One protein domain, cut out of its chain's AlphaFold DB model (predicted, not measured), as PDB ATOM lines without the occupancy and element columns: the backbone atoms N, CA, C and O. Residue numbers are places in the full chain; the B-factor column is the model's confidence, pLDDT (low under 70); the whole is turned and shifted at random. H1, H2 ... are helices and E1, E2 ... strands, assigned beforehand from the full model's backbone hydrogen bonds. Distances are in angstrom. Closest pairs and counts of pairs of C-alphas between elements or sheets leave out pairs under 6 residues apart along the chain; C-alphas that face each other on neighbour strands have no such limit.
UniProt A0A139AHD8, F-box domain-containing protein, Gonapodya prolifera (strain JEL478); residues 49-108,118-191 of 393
ATOM      1  N   ALA A  49     133.241   6.244  69.908       78.25
ATOM      2  CA  ALA A  49     134.253   7.062  70.572       78.25
ATOM      3  C   ALA A  49     133.740   8.454  70.928       78.25
ATOM      4  O   ALA A  49     133.169   9.148  70.092       78.25
ATOM      5  N   HIS A  50     133.987   8.886  72.162       80.12
ATOM      6  CA  HIS A  50     133.747  10.265  72.573       80.12
ATOM      7  C   HIS A  50     135.050  11.047  72.432       80.12
ATOM      8  O   HIS A  50     136.083  10.644  72.965       80.12
ATOM      9  N   ALA A  51     135.006  12.137  71.677       82.31
ATOM     10  CA  ALA A  51     136.162  12.962  71.379       82.31
ATOM     11  C   ALA A  51     136.072  14.326  72.067       82.31
ATOM     12  O   ALA A  51     134.992  14.901  72.218       82.31
ATOM     13  N   SER A  52     137.238  14.842  72.443       84.56
ATOM     14  CA  SER A  52     137.438  16.222  72.864       84.56
ATOM     15  C   SER A  52     138.090  17.008  71.726       84.56
ATOM     16  O   SER A  52     139.037  16.543  71.085       84.56
ATOM     17  N   VAL A  53     137.594  18.210  71.471       84.62
ATOM     18  CA  VAL A  53     138.158  19.151  70.507       84.62
ATOM     19  C   VAL A  53     138.543  20.413  71.262       84.62
ATOM     20  O   VAL A  53     137.746  20.946  72.026       84.62
ATOM     21  N   VAL A  54     139.762  20.898  71.050       83.94
ATOM     22  CA  VAL A  54     140.240  22.166  71.606       83.94
ATOM     23  C   VAL A  54     140.649  23.075  70.460       83.94
ATOM     24  O   VAL A  54     141.524  22.724  69.668       83.94
ATOM     25  N   ILE A  55     140.005  24.232  70.374       83.31
ATOM     26  CA  ILE A  55     140.214  25.248  69.353       83.31
ATOM     27  C   ILE A  55     140.840  26.463  70.025       83.31
ATOM     28  O   ILE A  55     140.197  27.153  70.810       83.31
ATOM     29  N   HIS A  56     142.103  26.719  69.708       78.44
ATOM     30  CA  HIS A  56     142.824  27.899  70.153       78.44
ATOM     31  C   HIS A  56     142.648  29.032  69.130       78.44
ATOM     32  O   HIS A  56     142.967  28.846  67.954       78.44
ATOM     33  N   ILE A  57     142.172  30.199  69.565       74.75
ATOM     34  CA  ILE A  57     141.930  31.379  68.721       74.75
ATOM     35  C   ILE A  57     142.884  32.503  69.140       74.75
ATOM     36  O   ILE A  57     142.842  32.973  70.280       74.75
ATOM     37  N   GLY A  58     143.748  32.962  68.231       67.94
ATOM     38  CA  GLY A  58     144.711  34.022  68.546       67.94
ATOM     39  C   GLY A  58     145.563  34.492  67.367       67.94
ATOM     40  O   GLY A  58     145.515  33.914  66.290       67.94
ATOM     41  N   ALA A  59     146.339  35.559  67.585       53.81
ATOM     42  CA  ALA A  59     147.129  36.226  66.543       53.81
ATOM     43  C   ALA A  59     148.438  35.501  66.165       53.81
ATOM     44  O   ALA A  59     149.002  35.784  65.116       53.81
ATOM     45  N   CYS A  60     148.943  34.587  67.002       50.28
ATOM     46  CA  CYS A  60     150.095  33.729  66.695       50.28
ATOM     47  C   CYS A  60     150.240  32.662  67.799       50.28
ATOM     48  O   CYS A  60     150.024  32.994  68.971       50.28
ATOM     49  N   PRO A  61     150.599  31.401  67.503       49.62
ATOM     50  CA  PRO A  61     150.816  30.414  68.554       49.62
ATOM     51  C   PRO A  61     152.087  30.733  69.364       49.62
ATOM     52  O   PRO A  61     153.163  30.883  68.778       49.62
ATOM     53  N   PRO A  62     152.031  30.771  70.709       42.75
ATOM     54  CA  PRO A  62     153.235  30.607  71.502       42.75
ATOM     55  C   PRO A  62     153.630  29.125  71.387       42.75
ATOM     56  O   PRO A  62     152.905  28.251  71.849       42.75
ATOM     57  N   PHE A  63     154.774  28.852  70.757       41.56
ATOM     58  CA  PHE A  63     155.415  27.538  70.560       41.56
ATOM     59  C   PHE A  63     155.043  26.707  69.310       41.56
ATOM     60  O   PHE A  63     153.898  26.546  68.894       41.56
ATOM     61  N   ALA A  64     156.099  26.114  68.742       40.66
ATOM     62  CA  ALA A  64     156.241  25.500  67.418       40.66
ATOM     63  C   ALA A  64     155.494  24.163  67.166       40.66
ATOM     64  O   ALA A  64     155.933  23.358  66.346       40.66
ATOM     65  N   ILE A  65     154.384  23.884  67.860       43.78
ATOM     66  CA  ILE A  65     153.627  22.613  67.722       43.78
ATOM     67  C   ILE A  65     152.182  22.837  67.236       43.78
ATOM     68  O   ILE A  65     151.507  21.896  66.808       43.78
ATOM     69  N   ALA A  66     151.720  24.086  67.222       45.41
ATOM     70  CA  ALA A  66     150.411  24.465  66.716       45.41
ATOM     71  C   ALA A  66     150.305  24.229  65.201       45.41
ATOM     72  O   ALA A  66     151.011  24.851  64.407       45.41
ATOM     73  N   ARG A  67     149.404  23.334  64.777       51.72
ATOM     74  CA  ARG A  67     148.977  23.305  63.375       51.72
ATOM     75  C   ARG A  67     147.979  24.431  63.165       51.72
ATOM     76  O   ARG A  67     146.933  24.433  63.810       51.72
ATOM     77  N   HIS A  68     148.304  25.329  62.242       57.28
ATOM     78  CA  HIS A  68     147.325  26.245  61.675       57.28
ATOM     79  C   HIS A  68     146.129  25.447  61.150       57.28
ATOM     80  O   HIS A  68     146.294  24.362  60.581       57.28
ATOM     81  N   TRP A  69     144.936  25.988  61.343       55.50
ATOM     82  CA  TRP A  69     143.677  25.487  60.811       55.50
ATOM     83  C   TRP A  69     143.783  25.172  59.319       55.50
ATOM     84  O   TRP A  69     143.394  24.086  58.895       55.50
ATOM     85  N   ALA A  70     144.460  26.040  58.561       53.78
ATOM     86  CA  ALA A  70     144.805  25.819  57.161       53.78
ATOM     87  C   ALA A  70     145.590  24.517  56.916       53.78
ATOM     88  O   ALA A  70     145.313  23.816  55.953       53.78
ATOM     89  N   ALA A  71     146.522  24.130  57.793       57.25
ATOM     90  CA  ALA A  71     147.286  22.885  57.660       57.25
ATOM     91  C   ALA A  71     146.464  21.639  58.034       57.25
ATOM     92  O   ALA A  71     146.686  20.567  57.476       57.25
ATOM     93  N   VAL A  72     145.511  21.752  58.968       56.03
ATOM     94  CA  VAL A  72     144.583  20.653  59.286       56.03
ATOM     95  C   VAL A  72     143.559  20.483  58.171       56.03
ATOM     96  O   VAL A  72     143.355  19.362  57.723       56.03
ATOM     97  N   LEU A  73     142.986  21.574  57.664       55.75
ATOM     98  CA  LEU A  73     142.131  21.547  56.482       55.75
ATOM     99  C   LEU A  73     142.886  21.052  55.248       55.75
ATOM    100  O   LEU A  73     142.346  20.233  54.528       55.75
ATOM    101  N   GLN A  74     144.136  21.452  55.010       57.06
ATOM    102  CA  GLN A  74     144.923  20.905  53.898       57.06
ATOM    103  C   GLN A  74     145.235  19.411  54.073       57.06
ATOM    104  O   GLN A  74     145.223  18.675  53.089       57.06
ATOM    105  N   ASP A  75     145.465  18.937  55.300       55.25
ATOM    106  CA  ASP A  75     145.653  17.507  55.574       55.25
ATOM    107  C   ASP A  75     144.344  16.699  55.425       55.25
ATOM    108  O   ASP A  75     144.385  15.562  54.956       55.25
ATOM    109  N   VAL A  76     143.190  17.266  55.802       52.09
ATOM    110  CA  VAL A  76     141.867  16.597  55.842       52.09
ATOM    111  C   VAL A  76     141.099  16.734  54.518       52.09
ATOM    112  O   VAL A  76     140.606  15.755  53.970       52.09
ATOM    113  N   ILE A  77     141.047  17.932  53.935       50.09
ATOM    114  CA  ILE A  77     140.484  18.172  52.597       50.09
ATOM    115  C   ILE A  77     141.404  17.552  51.542       50.09
ATOM    116  O   ILE A  77     140.931  16.836  50.666       50.09
ATOM    117  N   GLY A  78     142.729  17.717  51.659       47.88
ATOM    118  CA  GLY A  78     143.681  17.124  50.714       47.88
ATOM    119  C   GLY A  78     143.605  15.596  50.647       47.88
ATOM    120  O   GLY A  78     143.775  15.033  49.568       47.88
ATOM    121  N   SER A  79     143.280  14.927  51.759       47.12
ATOM    122  CA  SER A  79     143.051  13.474  51.796       47.12
ATOM    123  C   SER A  79     141.674  13.042  51.279       47.12
ATOM    124  O   SER A  79     141.518  11.876  50.932       47.12
ATOM    125  N   SER A  80     140.706  13.955  51.163       44.28
ATOM    126  CA  SER A  80     139.349  13.655  50.688       44.28
ATOM    127  C   SER A  80     139.135  13.965  49.198       44.28
ATOM    128  O   SER A  80     138.296  13.335  48.560       44.28
ATOM    129  N   THR A  81     139.860  14.939  48.624       43.03
ATOM    130  CA  THR A  81     139.513  15.516  47.305       43.03
ATOM    131  C   THR A  81     140.584  15.435  46.218       43.03
ATOM    132  O   THR A  81     140.362  15.967  45.133       43.03
ATOM    133  N   SER A  82     141.735  14.794  46.432       41.84
ATOM    134  CA  SER A  82     142.773  14.741  45.392       41.84
ATOM    135  C   SER A  82     142.954  13.337  44.815       41.84
ATOM    136  O   SER A  82     143.614  12.475  45.383       41.84
ATOM    137  N   ALA A  83     142.438  13.139  43.602       48.03
ATOM    138  CA  ALA A  83     142.697  11.973  42.752       48.03
ATOM    139  C   ALA A  83     144.173  11.858  42.283       48.03
ATOM    140  O   ALA A  83     144.465  11.168  41.311       48.03
ATOM    141  N   SER A  84     145.104  12.573  42.929       49.12
ATOM    142  CA  SER A  84     146.503  12.708  42.516       49.12
ATOM    143  C   SER A  84     147.516  12.693  43.666       49.12
ATOM    144  O   SER A  84     148.703  12.894  43.404       49.12
ATOM    145  N   ILE A  85     147.104  12.498  44.927       55.03
ATOM    146  CA  ILE A  85     148.067  12.232  46.005       55.03
ATOM    147  C   ILE A  85     148.425  10.751  45.948       55.03
ATOM    148  O   ILE A  85     147.558   9.888  45.911       55.03
ATOM    149  N   ASN A  86     149.722  10.465  45.926       68.06
ATOM    150  CA  ASN A  86     150.241   9.106  45.944       68.06
ATOM    151  C   ASN A  86     149.735   8.397  47.217       68.06
ATOM    152  O   ASN A  86     149.945   8.920  48.315       68.06
ATOM    153  N   ASP A  87     149.103   7.224  47.096       68.06
ATOM    154  CA  ASP A  87     148.449   6.504  48.208       68.06
ATOM    155  C   ASP A  87     149.345   6.390  49.456       68.06
ATOM    156  O   ASP A  87     148.893   6.503  50.597       68.06
ATOM    157  N   ALA A  88     150.658   6.232  49.255       73.25
ATOM    158  CA  ALA A  88     151.646   6.157  50.330       73.25
ATOM    159  C   ALA A  88     151.761   7.451  51.160       73.25
ATOM    160  O   ALA A  88     151.927   7.399  52.382       73.25
ATOM    161  N   GLU A  89     151.664   8.616  50.519       73.44
ATOM    162  CA  GLU A  89     151.746   9.914  51.188       73.44
ATOM    163  C   GLU A  89     150.467  10.196  51.983       73.44
ATOM    164  O   GLU A  89     150.534  10.625  53.138       73.44
ATOM    165  N   GLN A  90     149.305   9.865  51.417       71.06
ATOM    166  CA  GLN A  90     148.021   9.958  52.112       71.06
ATOM    167  C   GLN A  90     147.993   9.053  53.351       71.06
ATOM    168  O   GLN A  90     147.646   9.502  54.445       71.06
ATOM    169  N   VAL A  91     148.451   7.803  53.223       70.94
ATOM    170  CA  VAL A  91     148.567   6.857  54.345       70.94
ATOM    171  C   VAL A  91     149.495   7.402  55.437       70.94
ATOM    172  O   VAL A  91     149.163   7.329  56.625       70.94
ATOM    173  N   ALA A  92     150.635   7.994  55.069       75.44
ATOM    174  CA  ALA A  92     151.565   8.597  56.025       75.44
ATOM    175  C   ALA A  92     150.966   9.821  56.748       75.44
ATOM    176  O   ALA A  92     151.169   9.988  57.961       75.44
ATOM    177  N   ARG A  93     150.192  10.653  56.038       72.06
ATOM    178  CA  ARG A  93     149.468  11.803  56.605       72.06
ATOM    179  C   ARG A  93     148.385  11.351  57.584       72.06
ATOM    180  O   ARG A  93     148.410  11.791  58.737       72.06
ATOM    181  N   ILE A  94     147.531  10.397  57.198       72.25
ATOM    182  CA  ILE A  94     146.491   9.816  58.067       72.25
ATOM    183  C   ILE A  94     147.121   9.178  59.310       72.25
ATOM    184  O   ILE A  94     146.671   9.421  60.428       72.25
ATOM    185  N   ALA A  95     148.209   8.415  59.163       73.88
ATOM    186  CA  ALA A  95     148.909   7.810  60.298       73.88
ATOM    187  C   ALA A  95     149.500   8.860  61.258       73.88
ATOM    188  O   ALA A  95     149.549   8.659  62.476       73.88
ATOM    189  N   THR A  96     149.961   9.991  60.729       76.25
ATOM    190  CA  THR A  96     150.485  11.102  61.532       76.25
ATOM    191  C   THR A  96     149.367  11.843  62.256       76.25
ATOM    192  O   THR A  96     149.504  12.111  63.451       76.25
ATOM    193  N   LEU A  97     148.248  12.112  61.581       72.50
ATOM    194  CA  LEU A  97     147.070  12.725  62.188       72.50
ATOM    195  C   LEU A  97     146.479  11.811  63.274       72.50
ATOM    196  O   LEU A  97     146.284  12.250  64.405       72.50
ATOM    197  N   ARG A  98     146.344  10.509  62.995       75.31
ATOM    198  CA  ARG A  98     145.901   9.494  63.962       75.31
ATOM    199  C   ARG A  98     146.748   9.491  65.230       75.31
ATOM    200  O   ARG A  98     146.187   9.502  66.314       75.31
ATOM    201  N   ARG A  99     148.083   9.524  65.127       74.31
ATOM    202  CA  ARG A  99     148.979   9.576  66.304       74.31
ATOM    203  C   ARG A  99     148.818  10.845  67.143       74.31
ATOM    204  O   ARG A  99     149.158  10.839  68.324       74.31
ATOM    205  N   LYS A 100     148.357  11.942  66.538       71.88
ATOM    206  CA  LYS A 100     148.107  13.199  67.251       71.88
ATOM    207  C   LYS A 100     146.769  13.168  67.975       71.88
ATOM    208  O   LYS A 100     146.732  13.603  69.125       71.88
ATOM    209  N   ILE A 101     145.734  12.643  67.313       72.88
ATOM    210  CA  ILE A 101     144.370  12.609  67.842       72.88
ATOM    211  C   ILE A 101     144.186  11.482  68.864       72.88
ATOM    212  O   ILE A 101     143.603  11.699  69.923       72.88
ATOM    213  N   LEU A 102     144.704  10.289  68.569       74.00
ATOM    214  CA  LEU A 102     144.644   9.129  69.450       74.00
ATOM    215  C   LEU A 102     145.909   9.022  70.290       74.00
ATOM    216  O   LEU A 102     146.997   8.751  69.775       74.00
ATOM    217  N   ARG A 103     145.757   9.171  71.606       72.38
ATOM    218  CA  ARG A 103     146.834   8.960  72.577       72.38
ATOM    219  C   ARG A 103     146.431   7.885  73.575       72.38
ATOM    220  O   ARG A 103     145.337   7.918  74.122       72.38
ATOM    221  N   LEU A 104     147.329   6.936  73.821       68.94
ATOM    222  CA  LEU A 104     147.178   5.951  74.892       68.94
ATOM    223  C   LEU A 104     147.959   6.445  76.109       68.94
ATOM    224  O   LEU A 104     149.189   6.499  76.063       68.94
ATOM    225  N   SER A 105     147.249   6.790  77.179       65.44
ATOM    226  CA  SER A 105     147.844   7.172  78.460       65.44
ATOM    227  C   SER A 105     147.777   6.007  79.446       65.44
ATOM    228  O   SER A 105     146.777   5.295  79.502       65.44
ATOM    229  N   SER A 106     148.854   5.773  80.195       62.38
ATOM    230  CA  SER A 106     148.882   4.764  81.262       62.38
ATOM    231  C   SER A 106     148.183   5.324  82.496       62.38
ATOM    232  O   SER A 106     148.531   6.417  82.934       62.38
ATOM    233  N   THR A 107     147.254   4.575  83.089       55.75
ATOM    234  CA  THR A 107     146.579   4.980  84.336       55.75
ATOM    235  C   THR A 107     147.468   4.818  85.575       55.75
ATOM    236  O   THR A 107     147.226   5.447  86.601       55.75
ATOM    237  N   ALA A 108     148.535   4.017  85.499       54.78
ATOM    238  CA  ALA A 108     149.477   3.845  86.601       54.78
ATOM    239  C   ALA A 108     150.467   5.023  86.662       54.78
ATOM    240  O   ALA A 108     151.374   5.128  85.834       54.78
ATOM    241  N   SER A 118     148.874  -3.724  80.742       68.12
ATOM    242  CA  SER A 118     148.346  -2.733  81.687       68.12
ATOM    243  C   SER A 118     147.076  -2.067  81.156       68.12
ATOM    244  O   SER A 118     146.817  -2.062  79.950       68.12
ATOM    245  N   ALA A 119     146.257  -1.525  82.059       65.62
ATOM    246  CA  ALA A 119     145.115  -0.704  81.678       65.62
ATOM    247  C   ALA A 119     145.617   0.628  81.105       65.62
ATOM    248  O   ALA A 119     146.516   1.261  81.663       65.62
ATOM    249  N   TYR A 120     145.049   1.032  79.976       64.44
ATOM    250  CA  TYR A 120     145.329   2.300  79.323       64.44
ATOM    251  C   TYR A 120     144.032   3.055  79.098       64.44
ATOM    252  O   TYR A 120     143.008   2.482  78.727       64.44
ATOM    253  N   THR A 121     144.122   4.366  79.249       64.94
ATOM    254  CA  THR A 121     143.084   5.283  78.815       64.94
ATOM    255  C   THR A 121     143.353   5.654  77.372       64.94
ATOM    256  O   THR A 121     144.426   6.166  77.031       64.94
ATOM    257  N   LEU A 122     142.367   5.402  76.516       68.19
ATOM    258  CA  LEU A 122     142.366   5.957  75.177       68.19
ATOM    259  C   LEU A 122     141.830   7.384  75.235       68.19
ATOM    260  O   LEU A 122     140.702   7.618  75.657       68.19
ATOM    261  N   MET A 123     142.645   8.325  74.787       70.56
ATOM    262  CA  MET A 123     142.272   9.721  74.651       70.56
ATOM    263  C   MET A 123     142.095  10.062  73.176       70.56
ATOM    264  O   MET A 123     143.021   9.881  72.383       70.56
ATOM    265  N   CYS A 124     140.924  10.596  72.841       76.19
ATOM    266  CA  CYS A 124     140.580  11.097  71.515       76.19
ATOM    267  C   CYS A 124     140.542  12.628  71.574       76.19
ATOM    268  O   CYS A 124     139.513  13.195  71.939       76.19
ATOM    269  N   ARG A 125     141.658  13.304  71.272       78.50
ATOM    270  CA  ARG A 125     141.772  14.768  71.391       78.50
ATOM    271  C   ARG A 125     142.291  15.416  70.116       78.50
ATOM    272  O   ARG A 125     143.433  15.188  69.734       78.50
ATOM    273  N   LEU A 126     141.497  16.293  69.513       78.94
ATOM    274  CA  LEU A 126     141.925  17.139  68.401       78.94
ATOM    275  C   LEU A 126     142.261  18.545  68.917       78.94
ATOM    276  O   LEU A 126     141.456  19.150  69.616       78.94
ATOM    277  N   GLN A 127     143.449  19.058  68.589       77.75
ATOM    278  CA  GLN A 127     143.860  20.430  68.908       77.75
ATOM    279  C   GLN A 127     144.050  21.223  67.620       77.75
ATOM    280  O   GLN A 127     144.768  20.777  66.721       77.75
ATOM    281  N   LEU A 128     143.407  22.383  67.550       75.62
ATOM    282  CA  LEU A 128     143.334  23.240  66.374       75.62
ATOM    283  C   LEU A 128     143.750  24.650  66.772       75.62
ATOM    284  O   LEU A 128     143.404  25.101  67.860       75.62
ATOM    285  N   HIS A 129     144.484  25.340  65.903       73.56
ATOM    286  CA  HIS A 129     144.826  26.747  66.091       73.56
ATOM    287  C   HIS A 129     144.308  27.533  64.897       73.56
ATOM    288  O   HIS A 129     144.732  27.272  63.774       73.56
ATOM    289  N   ILE A 130     143.388  28.461  65.137       72.88
ATOM    290  CA  ILE A 130     142.754  29.274  64.098       72.88
ATOM    291  C   ILE A 130     143.172  30.724  64.311       72.88
ATOM    292  O   ILE A 130     143.083  31.243  65.431       72.88
ATOM    293  N   LEU A 131     143.641  31.377  63.250       73.56
ATOM    294  CA  LEU A 131     143.892  32.812  63.303       73.56
ATOM    295  C   LEU A 131     142.551  33.551  63.322       73.56
ATOM    296  O   LEU A 131     141.593  33.142  62.673       73.56
ATOM    297  N   LEU A 132     142.470  34.661  64.056       71.94
ATOM    298  CA  LEU A 132     141.213  35.410  64.185       71.94
ATOM    299  C   LEU A 132     140.669  35.887  62.826       71.94
ATOM    300  O   LEU A 132     139.457  35.959  62.638       71.94
ATOM    301  N   GLU A 133     141.559  36.196  61.882       72.44
ATOM    302  CA  GLU A 133     141.199  36.597  60.519       72.44
ATOM    303  C   GLU A 133     140.554  35.445  59.737       72.44
ATOM    304  O   GLU A 133     139.541  35.658  59.079       72.44
ATOM    305  N   GLU A 134     141.051  34.214  59.900       71.00
ATOM    306  CA  GLU A 134     140.510  33.019  59.236       71.00
ATOM    307  C   GLU A 134     139.078  32.697  59.691       71.00
ATOM    308  O   GLU A 134     138.305  32.132  58.922       71.00
ATOM    309  N   ILE A 135     138.697  33.067  60.920       72.62
ATOM    310  CA  ILE A 135     137.339  32.828  61.444       72.62
ATOM    311  C   ILE A 135     136.292  33.638  60.680       72.62
ATOM    312  O   ILE A 135     135.170  33.170  60.513       72.62
ATOM    313  N   ARG A 136     136.643  34.839  60.201       71.50
ATOM    314  CA  ARG A 136     135.690  35.722  59.510       71.50
ATOM    315  C   ARG A 136     135.169  35.105  58.217       71.50
ATOM    316  O   ARG A 136     133.993  35.261  57.906       71.50
ATOM    317  N   ASP A 137     136.030  34.372  57.521       75.06
ATOM    318  CA  ASP A 137     135.713  33.747  56.235       75.06
ATOM    319  C   ASP A 137     135.285  32.277  56.382       75.06
ATOM    320  O   ASP A 137     134.815  31.647  55.432       75.06
ATOM    321  N   LEU A 138     135.429  31.704  57.580       80.00
ATOM    322  CA  LEU A 138     135.146  30.305  57.854       80.00
ATOM    323  C   LEU A 138     133.747  30.128  58.443       80.00
ATOM    324  O   LEU A 138     133.512  30.368  59.626       80.00
ATOM    325  N   HIS A 139     132.828  29.590  57.648       86.19
ATOM    326  CA  HIS A 139     131.497  29.244  58.142       86.19
ATOM    327  C   HIS A 139     131.559  28.142  59.230       86.19
ATOM    328  O   HIS A 139     132.269  27.147  59.033       86.19
ATOM    329  N   PRO A 140     130.787  28.243  60.335       87.06
ATOM    330  CA  PRO A 140     130.777  27.245  61.411       87.06
ATOM    331  C   PRO A 140     130.573  25.801  60.929       87.06
ATOM    332  O   PRO A 140     131.312  24.897  61.322       87.06
ATOM    333  N   SER A 141     129.639  25.591  59.999       88.88
ATOM    334  CA  SER A 141     129.334  24.260  59.454       88.88
ATOM    335  C   SER A 141     130.489  23.645  58.669       88.88
ATOM    336  O   SER A 141     130.711  22.440  58.752       88.88
ATOM    337  N   ALA A 142     131.268  24.460  57.950       84.75
ATOM    338  CA  ALA A 142     132.449  23.980  57.236       84.75
ATOM    339  C   ALA A 142     133.531  23.516  58.225       84.75
ATOM    340  O   ALA A 142     134.169  22.483  58.021       84.75
ATOM    341  N   ALA A 143     133.692  24.242  59.336       84.62
ATOM    342  CA  ALA A 143     134.601  23.855  60.405       84.62
ATOM    343  C   ALA A 143     134.166  22.563  61.105       84.62
ATOM    344  O   ALA A 143     134.980  21.654  61.282       84.62
ATOM    345  N   ALA A 144     132.881  22.450  61.446       88.81
ATOM    346  CA  ALA A 144     132.314  21.241  62.032       88.81
ATOM    347  C   ALA A 144     132.485  20.026  61.103       88.81
ATOM    348  O   ALA A 144     132.956  18.974  61.541       88.81
ATOM    349  N   GLN A 145     132.189  20.184  59.810       87.19
ATOM    350  CA  GLN A 145     132.356  19.124  58.816       87.19
ATOM    351  C   GLN A 145     133.810  18.661  58.728       87.19
ATOM    352  O   GLN A 145     134.070  17.464  58.812       87.19
ATOM    353  N   ALA A 146     134.765  19.587  58.647       82.38
ATOM    354  CA  ALA A 146     136.181  19.242  58.598       82.38
ATOM    355  C   ALA A 146     136.663  18.491  59.848       82.38
ATOM    356  O   ALA A 146     137.426  17.531  59.743       82.38
ATOM    357  N   ILE A 147     136.208  18.899  61.035       86.00
ATOM    358  CA  ILE A 147     136.516  18.203  62.291       86.00
ATOM    359  C   ILE A 147     135.967  16.772  62.256       86.00
ATOM    360  O   ILE A 147     136.679  15.828  62.605       86.00
ATOM    361  N   MET A 148     134.724  16.591  61.802       87.31
ATOM    362  CA  MET A 148     134.109  15.268  61.703       87.31
ATOM    363  C   MET A 148     134.789  14.381  60.663       87.31
ATOM    364  O   MET A 148     135.035  13.214  60.960       87.31
ATOM    365  N   THR A 149     135.165  14.921  59.504       83.31
ATOM    366  CA  THR A 149     135.947  14.194  58.494       83.31
ATOM    367  C   THR A 149     137.299  13.763  59.060       83.31
ATOM    368  O   THR A 149     137.655  12.590  58.983       83.31
ATOM    369  N   ALA A 150     138.007  14.655  59.767       81.31
ATOM    370  CA  ALA A 150     139.268  14.313  60.427       81.31
ATOM    371  C   ALA A 150     139.110  13.143  61.409       81.31
ATOM    372  O   ALA A 150     139.980  12.271  61.492       81.31
ATOM    373  N   PHE A 151     138.006  13.104  62.160       84.12
ATOM    374  CA  PHE A 151     137.697  11.973  63.024       84.12
ATOM    375  C   PHE A 151     137.368  10.712  62.228       84.12
ATOM    376  O   PHE A 151     137.947   9.675  62.529       84.12
ATOM    377  N   GLN A 152     136.509  10.782  61.214       82.88
ATOM    378  CA  GLN A 152     136.129   9.630  60.387       82.88
ATOM    379  C   GLN A 152     137.341   8.969  59.714       82.88
ATOM    380  O   GLN A 152     137.465   7.747  59.745       82.88
ATOM    381  N   ASP A 153     138.286   9.760  59.206       77.69
ATOM    382  CA  ASP A 153     139.461   9.240  58.495       77.69
ATOM    383  C   ASP A 153     140.509   8.628  59.434       77.69
ATOM    384  O   ASP A 153     141.291   7.742  59.065       77.69
ATOM    385  N   THR A 154     140.570   9.109  60.677       77.62
ATOM    386  CA  THR A 154     141.638   8.726  61.608       77.62
ATOM    387  C   THR A 154     141.201   7.748  62.675       77.62
ATOM    388  O   THR A 154     142.041   6.982  63.161       77.62
ATOM    389  N   MET A 155     139.927   7.738  63.040       79.88
ATOM    390  CA  MET A 155     139.410   6.918  64.120       79.88
ATOM    391  C   MET A 155     139.135   5.501  63.630       79.88
ATOM    392  O   MET A 155     138.477   5.314  62.614       79.88
ATOM    393  N   PRO A 156     139.589   4.467  64.353       76.94
ATOM    394  CA  PRO A 156     139.262   3.093  64.002       76.94
ATOM    395  C   PRO A 156     137.845   2.685  64.453       76.94
ATOM    396  O   PRO A 156     137.507   1.510  64.352       76.94
ATOM    397  N   PHE A 157     137.052   3.617  64.987       82.69
ATOM    398  CA  PHE A 157     135.742   3.384  65.598       82.69
ATOM    399  C   PHE A 157     134.616   3.512  64.578       82.69
ATOM    400  O   PHE A 157     134.706   4.332  63.669       82.69
ATOM    401  N   GLY A 158     133.540   2.741  64.748       81.06
ATOM    402  CA  GLY A 158     132.383   2.836  63.852       81.06
ATOM    403  C   GLY A 158     131.623   4.149  63.993       81.06
ATOM    404  O   GLY A 158     131.096   4.655  63.010       81.06
ATOM    405  N   ASN A 159     131.608   4.728  65.198       84.56
ATOM    406  CA  ASN A 159     130.990   6.022  65.463       84.56
ATOM    407  C   ASN A 159     131.922   6.924  66.276       84.56
ATOM    408  O   ASN A 159     132.673   6.455  67.136       84.56
ATOM    409  N   VAL A 160     131.821   8.235  66.053       84.38
ATOM    410  CA  VAL A 160     132.506   9.261  66.846       84.38
ATOM    411  C   VAL A 160     131.501  10.343  67.222       84.38
ATOM    412  O   VAL A 160     130.730  10.796  66.381       84.38
ATOM    413  N   ARG A 161     131.506  10.753  68.489       87.12
ATOM    414  CA  ARG A 161     130.713  11.867  69.011       87.12
ATOM    415  C   ARG A 161     131.639  12.878  69.657       87.12
ATOM    416  O   ARG A 161     132.500  12.501  70.451       87.12
ATOM    417  N   VAL A 162     131.455  14.156  69.355       87.06
ATOM    418  CA  VAL A 162     132.169  15.216  70.069       87.06
ATOM    419  C   VAL A 162     131.472  15.413  71.406       87.06
ATOM    420  O   VAL A 162     130.315  15.814  71.463       87.06
ATOM    421  N   ARG A 163     132.151  15.076  72.501       85.12
ATOM    422  CA  ARG A 163     131.609  15.296  73.844       85.12
ATOM    423  C   ARG A 163     131.964  16.683  74.337       85.12
ATOM    424  O   ARG A 163     131.067  17.411  74.731       85.12
ATOM    425  N   LEU A 164     133.245  17.031  74.289       85.69
ATOM    426  CA  LEU A 164     133.764  18.303  74.775       85.69
ATOM    427  C   LEU A 164     134.312  19.119  73.614       85.69
ATOM    428  O   LEU A 164     135.211  18.663  72.907       85.69
ATOM    429  N   LEU A 165     133.821  20.342  73.468       88.62
ATOM    430  CA  LEU A 165     134.374  21.341  72.567       88.62
ATOM    431  C   LEU A 165     134.847  22.548  73.376       88.62
ATOM    432  O   LEU A 165     134.042  23.261  73.963       88.62
ATOM    433  N   SER A 166     136.157  22.765  73.423       86.62
ATOM    434  CA  SER A 166     136.775  23.869  74.148       86.62
ATOM    435  C   SER A 166     137.263  24.938  73.187       86.62
ATOM    436  O   SER A 166     138.006  24.636  72.257       86.62
ATOM    437  N   PHE A 167     136.918  26.187  73.464       84.38
ATOM    438  CA  PHE A 167     137.434  27.364  72.785       84.38
ATOM    439  C   PHE A 167     138.333  28.121  73.752       84.38
ATOM    440  O   PHE A 167     137.894  28.559  74.816       84.38
ATOM    441  N   ASP A 168     139.601  28.242  73.389       78.06
ATOM    442  CA  ASP A 168     140.617  28.906  74.192       78.06
ATOM    443  C   ASP A 168     141.185  30.097  73.417       78.06
ATOM    444  O   ASP A 168     141.711  29.939  72.319       78.06
ATOM    445  N   GLY A 169     141.065  31.311  73.942       66.56
ATOM    446  CA  GLY A 169     141.560  32.484  73.233       66.56
ATOM    447  C   GLY A 169     141.508  33.756  74.062       66.56
ATOM    448  O   GLY A 169     140.466  34.144  74.579       66.56
ATOM    449  N   ARG A 170     142.633  34.478  74.112       61.31
ATOM    450  CA  ARG A 170     142.747  35.777  74.806       61.31
ATOM    451  C   ARG A 170     141.993  36.924  74.113       61.31
ATOM    452  O   ARG A 170     141.987  38.035  74.623       61.31
ATOM    453  N   HIS A 171     141.382  36.682  72.955       56.41
ATOM    454  CA  HIS A 171     140.689  37.695  72.147       56.41
ATOM    455  C   HIS A 171     139.333  37.194  71.642       56.41
ATOM    456  O   HIS A 171     138.929  37.478  70.515       56.41
ATOM    457  N   PHE A 172     138.658  36.378  72.448       59.78
ATOM    458  CA  PHE A 172     137.433  35.726  72.025       59.78
ATOM    459  C   PHE A 172     136.267  36.724  71.935       59.78
ATOM    460  O   PHE A 172     135.702  37.121  72.944       59.78
ATOM    461  N   GLY A 173     135.925  37.134  70.712       62.00
ATOM    462  CA  GLY A 173     134.749  37.950  70.378       62.00
ATOM    463  C   GLY A 173     133.916  37.319  69.259       62.00
ATOM    464  O   GLY A 173     133.437  38.030  68.386       62.00
ATOM    465  N   GLN A 174     133.866  35.983  69.217       75.38
ATOM    466  CA  GLN A 174     133.221  35.182  68.166       75.38
ATOM    467  C   GLN A 174     132.396  34.052  68.805       75.38
ATOM    468  O   GLN A 174     132.562  32.870  68.490       75.38
ATOM    469  N   ILE A 175     131.544  34.410  69.769       79.06
ATOM    470  CA  ILE A 175     130.734  33.433  70.507       79.06
ATOM    471  C   ILE A 175     129.695  32.812  69.568       79.06
ATOM    472  O   ILE A 175     129.517  31.596  69.595       79.06
ATOM    473  N   ALA A 176     129.083  33.609  68.687       80.56
ATOM    474  CA  ALA A 176     128.163  33.139  67.652       80.56
ATOM    475  C   ALA A 176     128.771  32.031  66.785       80.56
ATOM    476  O   ALA A 176     128.149  30.991  66.557       80.56
ATOM    477  N   TRP A 177     130.014  32.226  66.334       85.44
ATOM    478  CA  TRP A 177     130.715  31.240  65.519       85.44
ATOM    479  C   TRP A 177     130.947  29.940  66.294       85.44
ATOM    480  O   TRP A 177     130.607  28.859  65.813       85.44
ATOM    481  N   ALA A 178     131.457  30.043  67.524       85.25
ATOM    482  CA  ALA A 178     131.689  28.888  68.386       85.25
ATOM    483  C   ALA A 178     130.399  28.124  68.707       85.25
ATOM    484  O   ALA A 178     130.386  26.896  68.640       85.25
ATOM    485  N   ALA A 179     129.309  28.839  68.992       83.88
ATOM    486  CA  ALA A 179     127.986  28.264  69.198       83.88
ATOM    487  C   ALA A 179     127.493  27.511  67.954       83.88
ATOM    488  O   ALA A 179     126.986  26.395  68.077       83.88
ATOM    489  N   GLY A 180     127.708  28.077  66.761       87.75
ATOM    490  CA  GLY A 180     127.417  27.423  65.486       87.75
ATOM    491  C   GLY A 180     128.200  26.120  65.302       87.75
ATOM    492  O   GLY A 180     127.602  25.083  65.031       87.75
ATOM    493  N   VAL A 181     129.518  26.138  65.535       89.25
ATOM    494  CA  VAL A 181     130.363  24.933  65.421       89.25
ATOM    495  C   VAL A 181     129.912  23.873  66.420       89.25
ATOM    496  O   VAL A 181     129.815  22.695  66.086       89.25
ATOM    497  N   ALA A 182     129.620  24.284  67.653       89.62
ATOM    498  CA  ALA A 182     129.215  23.381  68.716       89.62
ATOM    499  C   ALA A 182     127.857  22.719  68.428       89.62
ATOM    500  O   ALA A 182     127.700  21.517  68.653       89.62
ATOM    501  N   LYS A 183     126.908  23.483  67.870       88.38
ATOM    502  CA  LYS A 183     125.614  22.985  67.393       88.38
ATOM    503  C   LYS A 183     125.788  21.982  66.252       88.38
ATOM    504  O   LYS A 183     125.228  20.892  66.323       88.38
ATOM    505  N   ASP A 184     126.587  22.318  65.243       91.06
ATOM    506  CA  ASP A 184     126.785  21.470  64.061       91.06
ATOM    507  C   ASP A 184     127.570  20.184  64.384       91.06
ATOM    508  O   ASP A 184     127.340  19.142  63.773       91.06
ATOM    509  N   LEU A 185     128.450  20.221  65.391       90.50
ATOM    510  CA  LEU A 185     129.110  19.032  65.946       90.50
ATOM    511  C   LEU A 185     128.221  18.227  66.906       90.50
ATOM    512  O   LEU A 185     128.625  17.139  67.324       90.50
ATOM    513  N   ASN A 186     127.047  18.752  67.275       89.56
ATOM    514  CA  ASN A 186     126.191  18.221  68.334       89.56
ATOM    515  C   ASN A 186     126.989  17.941  69.623       89.56
ATOM    516  O   ASN A 186     126.923  16.850  70.201       89.56
ATOM    517  N   ALA A 187     127.817  18.911  70.024       88.56
ATOM    518  CA  ALA A 187     128.688  18.777  71.181       88.56
ATOM    519  C   ALA A 187     127.863  18.692  72.474       88.56
ATOM    520  O   ALA A 187     126.974  19.508  72.712       88.56
ATOM    521  N   ALA A 188     128.171  17.720  73.333       86.62
ATOM    522  CA  ALA A 188     127.463  17.560  74.607       86.62
ATOM    523  C   ALA A 188     127.836  18.644  75.636       86.62
ATOM    524  O   ALA A 188     127.030  18.994  76.498       86.62
ATOM    525  N   ILE A 189     129.069  19.141  75.543       88.25
ATOM    526  CA  ILE A 189     129.697  20.079  76.463       88.25
ATOM    527  C   ILE A 189     130.453  21.130  75.654       88.25
ATOM    528  O   ILE A 189     131.242  20.790  74.765       88.25
ATOM    529  N   ILE A 190     130.279  22.397  76.023       88.50
ATOM    530  CA  ILE A 190     131.093  23.502  75.517       88.50
ATOM    531  C   ILE A 190     131.905  24.125  76.656       88.50
ATOM    532  O   ILE A 190     131.384  24.370  77.742       88.50
ATOM    533  N   SER A 191     133.191  24.358  76.408       87.25
ATOM    534  CA  SER A 191     134.090  25.084  77.299       87.25
ATOM    535  C   SER A 191     134.530  26.382  76.629       87.25
ATOM    536  O   SER A 191     135.043  26.362  75.513       87.25
TER     537      SER A 191
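What this domain is: This is residues 49 to 108 and 118 to 191 of the 393 residues of the protein "F-box domain-containing protein" of Gonapodya prolifera (strain JEL478) (UniProt A0A139AHD8). A strongly twisted sheet of five strands makes a wall, with H4 slantwise over E1 and E4 and H5 along E4, in two layers, both helices on one face. H1 and H2 pack on H4 and reach the sheet with one end each, while short H3 follows E3. The printed part has 134 residues with five named helices and five named strands, in the order E1 H1 H2 E2 E3 H3 H4 E4 H5 E5; the class is mixed. The mixed sheet runs E2 E3 E1 E4 E5, with E2 and E3 antiparallel and the other neighbours parallel. The whole is compact, with a radius of gyration of the C-alphas of 15.1 A and spans of 43 by 41 by 30 A.

How they stand to each other: E1, residues 49 to 57, has parallel neighbours E3, residues 120 to 130, and E4, residues 159 to 168; N 52 and O 124, 2.9 A, and N 51 and O 161, 2.8 A, are within hydrogen-bond range. H1, residues 69 to 81, only grazes the sheet and touches the hub H4, residues 140 to 154, at a steep tilt of 64 degrees; their closest C-alphas are Val 76 and Ala 150, 5.7 A. H2, residues 87 to 101, only grazes the sheet and touches H4, about perpendicular at 75 degrees, with closest C-alphas Arg 98 and Thr 154, 4.9 A. Edge strand E2, residues 102 to 106, is antiparallel to E3, with N 103 and O 123 within hydrogen-bond range at 2.9 A. H3, residues 132 to 137, touches no helix. H4, at a height over the sheet of 8.3 A, ends a split strand-helix-strand unit's helices: E3, H3 H4, E4, two strands running the same way with E1 between them, its crossover right-handed. H5, residues 175 to 184, touches H4 at a steep tilt of 46 degrees, with closest C-alphas Pro 140 and Val 181, 4.6 A. E4, H5 and E5, residues 189 to 191, form a strand-helix-strand unit, parallel neighbours joined through a helix, also right-handed; N 191 and O 165 are within hydrogen-bond range at 2.8 A. Every O i to N i+4 pair is within range in H1, H2, H4 and H5; H3 has 0 of 2, but 3 of 3 O i to N i+3 pairs.

Where its parts are: E1 begins at C-alpha 49 (134.253, 7.062, 70.572) and is 25.6 A long. E3 measures 31.1 A, E4 26.3 A, H4 21.5 A and H2 21.0 A. E5 ends at C-alpha 191 (134.090, 25.084, 77.299).

The domain as a whole: The farthest C-alphas, Ser 118 and Asp 137, are 46.2 A apart. Residues 109 to 117 are not printed; C-alphas 108 and 118 are 8.3 A apart across this cut. The link E1 to H1 is long. The mean pLDDT of the printed part is 72.1, with residues 58 to 87, 104 to 108, 118 to 122 and 169 to 173 under 70.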